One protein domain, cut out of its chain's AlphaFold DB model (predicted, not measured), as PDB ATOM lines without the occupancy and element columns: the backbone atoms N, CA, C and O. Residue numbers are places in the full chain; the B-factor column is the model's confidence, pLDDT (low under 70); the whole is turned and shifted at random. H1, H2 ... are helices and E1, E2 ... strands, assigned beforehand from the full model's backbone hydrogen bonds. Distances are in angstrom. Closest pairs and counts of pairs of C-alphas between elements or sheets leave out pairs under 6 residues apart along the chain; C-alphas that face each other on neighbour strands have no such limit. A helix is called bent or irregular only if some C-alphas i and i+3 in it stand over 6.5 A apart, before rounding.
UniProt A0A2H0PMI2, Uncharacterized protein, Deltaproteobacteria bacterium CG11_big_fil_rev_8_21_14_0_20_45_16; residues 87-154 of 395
ATOM      1  N   PHE A  87       2.772 -37.712  29.679       85.94
ATOM      2  CA  PHE A  87       2.014 -38.786  30.293       85.94
ATOM      3  C   PHE A  87       0.771 -39.046  29.453       85.94
ATOM      4  O   PHE A  87       0.211 -38.131  28.848       85.94
ATOM      5  N   ILE A  88       0.308 -40.291  29.447       89.75
ATOM      6  CA  ILE A  88      -0.966 -40.643  28.816       89.75
ATOM      7  C   ILE A  88      -2.013 -40.771  29.900       89.75
ATOM      8  O   ILE A  88      -1.854 -41.559  30.830       89.75
ATOM      9  N   LEU A  89      -3.109 -40.040  29.763       90.81
ATOM     10  CA  LEU A  89      -4.303 -40.302  30.546       90.81
ATOM     11  C   LEU A  89      -5.259 -41.171  29.742       90.81
ATOM     12  O   LEU A  89      -5.491 -40.922  28.560       90.81
ATOM     13  N   TYR A  90      -5.848 -42.154  30.414       90.06
ATOM     14  CA  TYR A  90      -6.819 -43.067  29.829       90.06
ATOM     15  C   TYR A  90      -8.221 -42.680  30.257       90.06
ATOM     16  O   TYR A  90      -8.469 -42.426  31.438       90.06
ATOM     17  N   ARG A  91      -9.150 -42.654  29.306       88.81
ATOM     18  CA  ARG A  91     -10.566 -42.425  29.579       88.81
ATOM     19  C   ARG A  91     -11.138 -43.570  30.417       88.81
ATOM     20  O   ARG A  91     -10.819 -44.743  30.220       88.81
ATOM     21  N   ILE A  92     -12.006 -43.228  31.359       84.50
ATOM     22  CA  ILE A  92     -12.813 -44.179  32.123       84.50
ATOM     23  C   ILE A  92     -14.048 -44.504  31.284       84.50
ATOM     24  O   ILE A  92     -14.954 -43.682  31.214       84.50
ATOM     25  N   ASP A  93     -14.094 -45.683  30.659       77.56
ATOM     26  CA  ASP A  93     -15.225 -46.084  29.802       77.56
ATOM     27  C   ASP A  93     -16.458 -46.551  30.586       77.56
ATOM     28  O   ASP A  93     -17.583 -46.426  30.109       77.56
ATOM     29  N   VAL A  94     -16.264 -47.101  31.787       71.50
ATOM     30  CA  VAL A  94     -17.350 -47.654  32.604       71.50
ATOM     31  C   VAL A  94     -17.360 -46.968  33.961       71.50
ATOM     32  O   VAL A  94     -16.386 -47.016  34.715       71.50
ATOM     33  N   ARG A  95     -18.483 -46.325  34.283       67.12
ATOM     34  CA  ARG A  95     -18.680 -45.635  35.559       67.12
ATOM     35  C   ARG A  95     -19.307 -46.593  36.560       67.12
ATOM     36  O   ARG A  95     -20.364 -47.152  36.298       67.12
ATOM     37  N   ALA A  96     -18.693 -46.732  37.733       59.84
ATOM     38  CA  ALA A  96     -19.154 -47.693  38.731       59.84
ATOM     39  C   ALA A  96     -20.556 -47.386  39.295       59.84
ATOM     40  O   ALA A  96     -21.131 -48.273  39.904       59.84
ATOM     41  N   ASN A  97     -21.116 -46.173  39.114       57.62
ATOM     42  CA  ASN A  97     -22.359 -45.750  39.785       57.62
ATOM     43  C   ASN A  97     -23.183 -44.652  39.064       57.62
ATOM     44  O   ASN A  97     -23.958 -43.956  39.714       57.62
ATOM     45  N   THR A  98     -23.026 -44.417  37.755       54.44
ATOM     46  CA  THR A  98     -23.824 -43.380  37.057       54.44
ATOM     47  C   THR A  98     -24.250 -43.807  35.653       54.44
ATOM     48  O   THR A  98     -23.421 -44.223  34.855       54.44
ATOM     49  N   LEU A  99     -25.539 -43.619  35.339       56.44
ATOM     50  CA  LEU A  99     -26.148 -43.752  34.000       56.44
ATOM     51  C   LEU A  99     -25.797 -42.580  33.057       56.44
ATOM     52  O   LEU A  99     -26.467 -42.359  32.054       56.44
ATOM     53  N   GLN A 100     -24.795 -41.772  33.404       56.97
ATOM     54  CA  GLN A 100     -24.407 -40.628  32.590       56.97
ATOM     55  C   GLN A 100     -23.547 -41.097  31.423       56.97
ATOM     56  O   GLN A 100     -22.480 -41.679  31.629       56.97
ATOM     57  N   GLU A 101     -24.002 -40.774  30.218       59.88
ATOM     58  CA  GLU A 101     -23.224 -40.905  28.996       59.88
ATOM     59  C   GLU A 101     -21.908 -40.131  29.161       59.88
ATOM     60  O   GLU A 101     -21.888 -38.950  29.532       59.88
ATOM     61  N   ILE A 102     -20.785 -40.817  28.959       64.00
ATOM     62  CA  ILE A 102     -19.485 -40.154  28.927       64.00
ATOM     63  C   ILE A 102     -19.485 -39.312  27.656       64.00
ATOM     64  O   ILE A 102     -19.688 -39.841  26.565       64.00
ATOM     65  N   GLN A 103     -19.289 -38.001  27.805       65.44
ATOM     66  CA  GLN A 103     -19.142 -37.099  26.664       65.44
ATOM     67  C   GLN A 103     -18.114 -37.671  25.682       65.44
ATOM     68  O   GLN A 103     -17.128 -38.270  26.107       65.44
ATOM     69  N   SER A 104     -18.337 -37.475  24.381       69.69
ATOM     70  CA  SER A 104     -17.414 -37.900  23.324       69.69
ATOM     71  C   SER A 104     -16.051 -37.217  23.481       69.69
ATOM     72  O   SER A 104     -15.787 -36.176  22.880       69.69
ATOM     73  N   THR A 105     -15.180 -37.804  24.296       75.62
ATOM     74  CA  THR A 105     -13.801 -37.373  24.504       75.62
ATOM     75  C   THR A 105     -12.833 -38.448  24.006       75.62
ATOM     76  O   THR A 105     -13.215 -39.627  23.957       75.62
ATOM     77  N   PRO A 106     -11.587 -38.082  23.645       86.25
ATOM     78  CA  PRO A 106     -10.578 -39.050  23.220       86.25
ATOM     79  C   PRO A 106     -10.375 -40.166  24.250       86.25
ATOM     80  O   PRO A 106     -10.529 -39.952  25.453       86.25
ATOM     81  N   TYR A 107     -10.038 -41.366  23.772       88.38
ATOM     82  CA  TYR A 107      -9.719 -42.499  24.646       88.38
ATOM     83  C   TYR A 107      -8.412 -42.269  25.415       88.38
ATOM     84  O   TYR A 107      -8.318 -42.571  26.603       88.38
ATOM     85  N   GLU A 108      -7.429 -41.686  24.735       92.25
ATOM     86  CA  GLU A 108      -6.131 -41.313  25.279       92.25
ATOM     87  C   GLU A 108      -5.906 -39.822  25.063       92.25
ATOM     88  O   GLU A 108      -6.215 -39.286  23.994       92.25
ATOM     89  N   VAL A 109      -5.350 -39.156  26.070       92.25
ATOM     90  CA  VAL A 109      -4.879 -37.773  25.954       92.25
ATOM     91  C   VAL A 109      -3.466 -37.665  26.503       92.25
ATOM     92  O   VAL A 109      -3.141 -38.262  27.529       92.25
ATOM     93  N   LEU A 110      -2.626 -36.905  25.801       91.25
ATOM     94  CA  LEU A 110      -1.280 -36.576  26.251       91.25
ATOM     95  C   LEU A 110      -1.330 -35.342  27.142       91.25
ATOM     96  O   LEU A 110      -1.962 -34.347  26.781       91.25
ATOM     97  N   VAL A 111      -0.655 -35.419  28.283       87.62
ATOM     98  CA  VAL A 111      -0.474 -34.304  29.214       87.62
ATOM     99  C   VAL A 111       0.993 -34.199  29.605       87.62
ATOM    100  O   VAL A 111       1.664 -35.207  29.800       87.62
ATOM    101  N   THR A 112       1.494 -32.984  29.739       81.88
ATOM    102  CA  THR A 112       2.832 -32.701  30.268       81.88
ATOM    103  C   THR A 112       2.889 -32.924  31.783       81.88
ATOM    104  O   THR A 112       1.853 -32.995  32.452       81.88
ATOM    105  N   GLY A 113       4.093 -32.988  32.360       77.12
ATOM    106  CA  GLY A 113       4.273 -33.046  33.816       77.12
ATOM    107  C   GLY A 113       3.618 -31.881  34.571       77.12
ATOM    108  O   GLY A 113       2.987 -32.109  35.604       77.12
ATOM    109  N   ALA A 114       3.690 -30.656  34.035       74.44
ATOM    110  CA  ALA A 114       3.031 -29.479  34.613       74.44
ATOM    111  C   ALA A 114       1.505 -29.614  34.626       74.44
ATOM    112  O   ALA A 114       0.882 -29.468  35.676       74.44
ATOM    113  N   GLU A 115       0.906 -29.953  33.483       83.56
ATOM    114  CA  GLU A 115      -0.543 -30.157  33.390       83.56
ATOM    115  C   GLU A 115      -0.991 -31.294  34.303       83.56
ATOM    116  O   GLU A 115      -1.996 -31.171  35.002       83.56
ATOM    117  N   LEU A 116      -0.221 -32.389  34.345       82.94
ATOM    118  CA  LEU A 116      -0.497 -33.499  35.241       82.94
ATOM    119  C   LEU A 116      -0.464 -33.047  36.700       82.94
ATOM    120  O   LEU A 116      -1.366 -33.408  37.449       82.94
ATOM    121  N   PHE A 117       0.534 -32.265  37.112       78.06
ATOM    122  CA  PHE A 117       0.631 -31.738  38.473       78.06
ATOM    123  C   PHE A 117      -0.614 -30.929  38.864       78.06
ATOM    124  O   PHE A 117      -1.166 -31.148  39.944       78.06
ATOM    125  N   GLU A 118      -1.104 -30.071  37.968       82.19
ATOM    126  CA  GLU A 118      -2.301 -29.248  38.187       82.19
ATOM    127  C   GLU A 118      -3.583 -30.085  38.306       82.19
ATOM    128  O   GLU A 118      -4.408 -29.856  39.194       82.19
ATOM    129  N   ILE A 119      -3.758 -31.083  37.435       87.38
ATOM    130  CA  ILE A 119      -5.016 -31.840  37.345       87.38
ATOM    131  C   ILE A 119      -5.013 -33.141  38.145       87.38
ATOM    132  O   ILE A 119      -6.063 -33.770  38.274       87.38
ATOM    133  N   LYS A 120      -3.877 -33.578  38.699       84.50
ATOM    134  CA  LYS A 120      -3.717 -34.898  39.337       84.50
ATOM    135  C   LYS A 120      -4.779 -35.196  40.390       84.50
ATOM    136  O   LYS A 120      -5.319 -36.298  40.420       84.50
ATOM    137  N   ASN A 121      -5.092 -34.221  41.240       83.19
ATOM    138  CA  ASN A 121      -6.093 -34.382  42.301       83.19
ATOM    139  C   ASN A 121      -7.537 -34.359  41.774       83.19
ATOM    140  O   ASN A 121      -8.465 -34.712  42.500       83.19
ATOM    141  N   MET A 122      -7.724 -33.957  40.517       89.44
ATOM    142  CA  MET A 122      -9.001 -33.937  39.812       89.44
ATOM    143  C   MET A 122      -9.241 -35.212  38.997       89.44
ATOM    144  O   MET A 122     -10.372 -35.422  38.565       89.44
ATOM    145  N   LEU A 123      -8.216 -36.046  38.779       88.50
ATOM    146  CA  LEU A 123      -8.329 -37.295  38.026       88.50
ATOM    147  C   LEU A 123      -9.191 -38.329  38.757       88.50
ATOM    148  O   LEU A 123      -9.258 -38.374  39.990       88.50
ATOM    149  N   GLY A 124      -9.839 -39.196  37.983       84.69
ATOM    150  CA  GLY A 124     -10.467 -40.399  38.507       84.69
ATOM    151  C   GLY A 124      -9.436 -41.418  38.990       84.69
ATOM    152  O   GLY A 124      -8.257 -41.389  38.631       84.69
ATOM    153  N   ARG A 125      -9.884 -42.351  39.833       80.19
ATOM    154  CA  ARG A 125      -9.055 -43.468  40.310       80.19
ATOM    155  C   ARG A 125      -9.403 -44.724  39.513       80.19
ATOM    156  O   ARG A 125     -10.568 -44.937  39.186       80.19
ATOM    157  N   GLY A 126      -8.409 -45.580  39.253       64.38
ATOM    158  CA  GLY A 126      -8.495 -46.760  38.368       64.38
ATOM    159  C   GLY A 126      -9.525 -47.849  38.729       64.38
ATOM    160  O   GLY A 126      -9.547 -48.896  38.100       64.38
ATOM    161  N   ASN A 127     -10.395 -47.621  39.714       65.06
ATOM    162  CA  ASN A 127     -11.499 -48.494  40.122       65.06
ATOM    163  C   ASN A 127     -12.888 -47.872  39.871       65.06
ATOM    164  O   ASN A 127     -13.843 -48.170  40.589       65.06
ATOM    165  N   GLY A 128     -12.999 -46.954  38.905       59.50
ATOM    166  CA  GLY A 128     -14.261 -46.290  38.563       59.50
ATOM    167  C   GLY A 128     -14.725 -45.247  39.587       59.50
ATOM    168  O   GLY A 128     -15.851 -44.755  39.487       59.50
ATOM    169  N   ARG A 129     -13.879 -44.892  40.567       67.62
ATOM    170  CA  ARG A 129     -14.127 -43.760  41.470       67.62
ATOM    171  C   ARG A 129     -13.836 -42.456  40.740       67.62
ATOM    172  O   ARG A 129     -12.752 -42.270  40.190       67.62
ATOM    173  N   LEU A 130     -14.815 -41.564  40.779       67.19
ATOM    174  CA  LEU A 130     -14.785 -40.305  40.054       67.19
ATOM    175  C   LEU A 130     -13.777 -39.330  40.660       67.19
ATOM    176  O   LEU A 130     -13.631 -39.244  41.883       67.19
ATOM    177  N   GLY A 131     -13.127 -38.587  39.772       77.62
ATOM    178  CA  GLY A 131     -12.477 -37.331  40.110       77.62
ATOM    179  C   GLY A 131     -13.464 -36.164  40.012       77.62
ATOM    180  O   GLY A 131     -14.680 -36.345  40.105       77.62
ATOM    181  N   MET A 132     -12.964 -34.950  39.793       82.31
ATOM    182  CA  MET A 132     -13.818 -33.766  39.648       82.31
ATOM    183  C   MET A 132     -14.443 -33.721  38.246       82.31
ATOM    184  O   MET A 132     -13.734 -33.622  37.246       82.31
ATOM    185  N   LEU A 133     -15.777 -33.790  38.170       80.38
ATOM    186  CA  LEU A 133     -16.521 -33.864  36.902       80.38
ATOM    187  C   LEU A 133     -17.018 -32.516  36.363       80.38
ATOM    188  O   LEU A 133     -17.347 -32.416  35.185       80.38
ATOM    189  N   ASN A 134     -17.068 -31.486  37.206       81.69
ATOM    190  CA  ASN A 134     -17.606 -30.174  36.833       81.69
ATOM    191  C   ASN A 134     -16.514 -29.179  36.419       81.69
ATOM    192  O   ASN A 134     -16.805 -28.015  36.157       81.69
ATOM    193  N   THR A 135     -15.263 -29.635  36.366       86.56
ATOM    194  CA  THR A 135     -14.114 -28.817  35.990       86.56
ATOM    195  C   THR A 135     -13.661 -29.224  34.604       86.56
ATOM    196  O   THR A 135     -13.361 -30.393  34.361       86.56
ATOM    197  N   LYS A 136     -13.598 -28.246  33.704       90.44
ATOM    198  CA  LYS A 136     -12.987 -28.411  32.392       90.44
ATOM    199  C   LYS A 136     -11.607 -27.785  32.395       90.44
ATOM    200  O   LYS A 136     -11.432 -26.688  32.921       90.44
ATOM    201  N   VAL A 137     -10.652 -28.475  31.796       91.06
ATOM    202  CA  VAL A 137      -9.274 -28.011  31.658       91.06
ATOM    203  C   VAL A 137      -8.909 -28.064  30.187       91.06
ATOM    204  O   VAL A 137      -9.131 -29.078  29.526       91.06
ATOM    205  N   ARG A 138      -8.367 -26.963  29.668       91.31
ATOM    206  CA  ARG A 138      -7.819 -26.908  28.316       91.31
ATOM    207  C   ARG A 138      -6.329 -27.212  28.381       91.31
ATOM    208  O   ARG A 138      -5.583 -26.460  28.997       91.31
ATOM    209  N   LEU A 139      -5.931 -28.306  27.748       89.25
ATOM    210  CA  LEU A 139      -4.538 -28.712  27.620       89.25
ATOM    211  C   LEU A 139      -3.802 -27.801  26.627       89.25
ATOM    212  O   LEU A 139      -4.414 -27.175  25.755       89.25
ATOM    213  N   ARG A 140      -2.476 -27.792  26.693       81.81
ATOM    214  CA  ARG A 140      -1.559 -27.103  25.780       81.81
ATOM    215  C   ARG A 140      -1.721 -27.567  24.338       81.81
ATOM    216  O   ARG A 140      -1.549 -26.774  23.417       81.81
ATOM    217  N   THR A 141      -2.115 -28.821  24.135       82.25
ATOM    218  CA  THR A 141      -2.488 -29.362  22.816       82.25
ATOM    219  C   THR A 141      -3.744 -28.701  22.233       82.25
ATOM    220  O   THR A 141      -4.093 -28.940  21.081       82.25
ATOM    221  N   GLY A 142      -4.445 -27.877  23.017       85.81
ATOM    222  CA  GLY A 142      -5.713 -27.245  22.674       85.81
ATOM    223  C   GLY A 142      -6.933 -28.096  23.025       85.81
ATOM    224  O   GLY A 142      -8.047 -27.576  22.965       85.81
ATOM    225  N   VAL A 143      -6.732 -29.361  23.413       89.44
ATOM    226  CA  VAL A 143      -7.798 -30.309  23.761       89.44
ATOM    227  C   VAL A 143      -8.423 -29.934  25.104       89.44
ATOM    228  O   VAL A 143      -7.728 -29.749  26.098       89.44
ATOM    229  N   GLU A 144      -9.750 -29.846  25.145       91.12
ATOM    230  CA  GLU A 144     -10.510 -29.647  26.381       91.12
ATOM    231  C   GLU A 144     -10.883 -31.003  26.988       91.12
ATOM    232  O   GLU A 144     -11.473 -31.858  26.323       91.12
ATOM    233  N   ILE A 145     -10.539 -31.205  28.259       90.62
ATOM    234  CA  ILE A 145     -10.843 -32.425  29.008       90.62
ATOM    235  C   ILE A 145     -11.624 -32.113  30.281       90.62
ATOM    236  O   ILE A 145     -11.539 -31.025  30.844       90.62
ATOM    237  N   ILE A 146     -12.348 -33.115  30.774       90.62
ATOM    238  CA  ILE A 146     -12.858 -33.155  32.147       90.62
ATOM    239  C   ILE A 146     -11.962 -34.142  32.900       90.62
ATOM    240  O   ILE A 146     -12.112 -35.345  32.671       90.62
ATOM    241  N   PRO A 147     -11.028 -33.692  33.762       90.38
ATOM    242  CA  PRO A 147     -10.044 -34.573  34.396       90.38
ATOM    243  C   PRO A 147     -10.663 -35.775  35.118       90.38
ATOM    244  O   PRO A 147     -10.132 -36.878  35.031       90.38
ATOM    245  N   GLY A 148     -11.833 -35.612  35.745       88.75
ATOM    246  CA  GLY A 148     -12.527 -36.704  36.429       88.75
ATOM    247  C   GLY A 148     -12.977 -37.868  35.532       88.75
ATOM    248  O   GLY A 148     -13.318 -38.922  36.069       88.75
ATOM    249  N   ASN A 149     -12.960 -37.707  34.201       88.00
ATOM    250  CA  ASN A 149     -13.208 -38.776  33.224       88.00
ATOM    251  C   ASN A 149     -11.948 -39.569  32.853       88.00
ATOM    252  O   ASN A 149     -12.046 -40.509  32.065       88.00
ATOM    253  N   TYR A 150     -10.783 -39.201  33.378       89.94
ATOM    254  CA  TYR A 150      -9.513 -39.820  33.032       89.94
ATOM    255  C   TYR A 150      -8.787 -40.341  34.268       89.94
ATOM    256  O   TYR A 150      -9.021 -39.882  35.386       89.94
ATOM    257  N   TYR A 151      -7.888 -41.296  34.068       88.38
ATOM    258  CA  TYR A 151      -7.018 -41.828  35.110       88.38
ATOM    259  C   TYR A 151      -5.639 -42.163  34.544       88.38
ATOM    260  O   TYR A 151      -5.458 -42.323  33.334       88.38
ATOM    261  N   LEU A 152      -4.663 -42.282  35.442       85.81
ATOM    262  CA  LEU A 152      -3.363 -42.853  35.114       85.81
ATOM    263  C   LEU A 152      -3.456 -44.375  35.187       85.81
ATOM    264  O   LEU A 152      -3.823 -44.927  36.229       85.81
ATOM    265  N   ARG A 153      -3.123 -45.041  34.084       82.88
ATOM    266  CA  ARG A 153      -2.989 -46.489  34.013       82.88
ATOM    267  C   ARG A 153      -1.517 -46.840  34.045       82.88
ATOM    268  O   ARG A 153      -0.727 -46.378  33.233       82.88
ATOM    269  N   THR A 154      -1.162 -47.682  34.985       76.88
ATOM    270  CA  THR A 154       0.204 -48.137  35.113       76.88
ATOM    271  C   THR A 154       0.407 -49.475  34.418       76.88
ATOM    272  O   THR A 154      -0.394 -50.375  34.677       76.88
TER     273      THR A 154
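AT A GLANCE: This is residues 87 to 154 of the 395 residues of an uncharacterized protein of Deltaproteobacteria bacterium CG11_big_fil_rev_8_21_14_0_20_45_16 (UniProt A0A2H0PMI2). Little regular structure: a strand hairpin, E1 and E2, and short helix H1 lie toward one end, and the loop of residues 92 to 107 makes the other. Residues 123 to 154 wind back, pairing at 150 to 151 with E1. The 68 printed residues run E1, E2, H1; these hold 20, class mixed. The antiparallel sheet is E1 - E2; the whole is compact, radius of gyration of the C-alphas 10.9 A, rounded, spanning 31 by 23 by 19 A.

IN THESE COORDINATES: Find C-alpha 87 at (2.014, -38.786, 30.293), where E1, residues 87 to 91, begins its 13.1 A. E2, residues 108 to 112, covers 13.4 A. H1, residues 113 to 122, runs 14.6 A to C-alpha 122 at (-9.001, -33.937, 39.812); it is irregular, C-alphas 118 and 121 being 7.6 A apart.

HOW THE PARTS SIT: In the E1 and E2 hairpin, 147 degrees between directions, N 87 and O 111 are 2.7 A apart, within hydrogen-bond range. The closest C-alphas of E1 and H1, Phe 87 and Gly 113, are 7.1 A apart. In H1, 4 of 6 O i to N i+4 pairs are within range.

THE WHOLE: The C-alphas farthest apart, Leu 99 and Ala 114, are 32.5 A apart. The printed part has no cut; the link E1 to E2 is long, E2 to H1 tight. Look for pLDDT under 70 at residues 95 to 104 and 126 to 130.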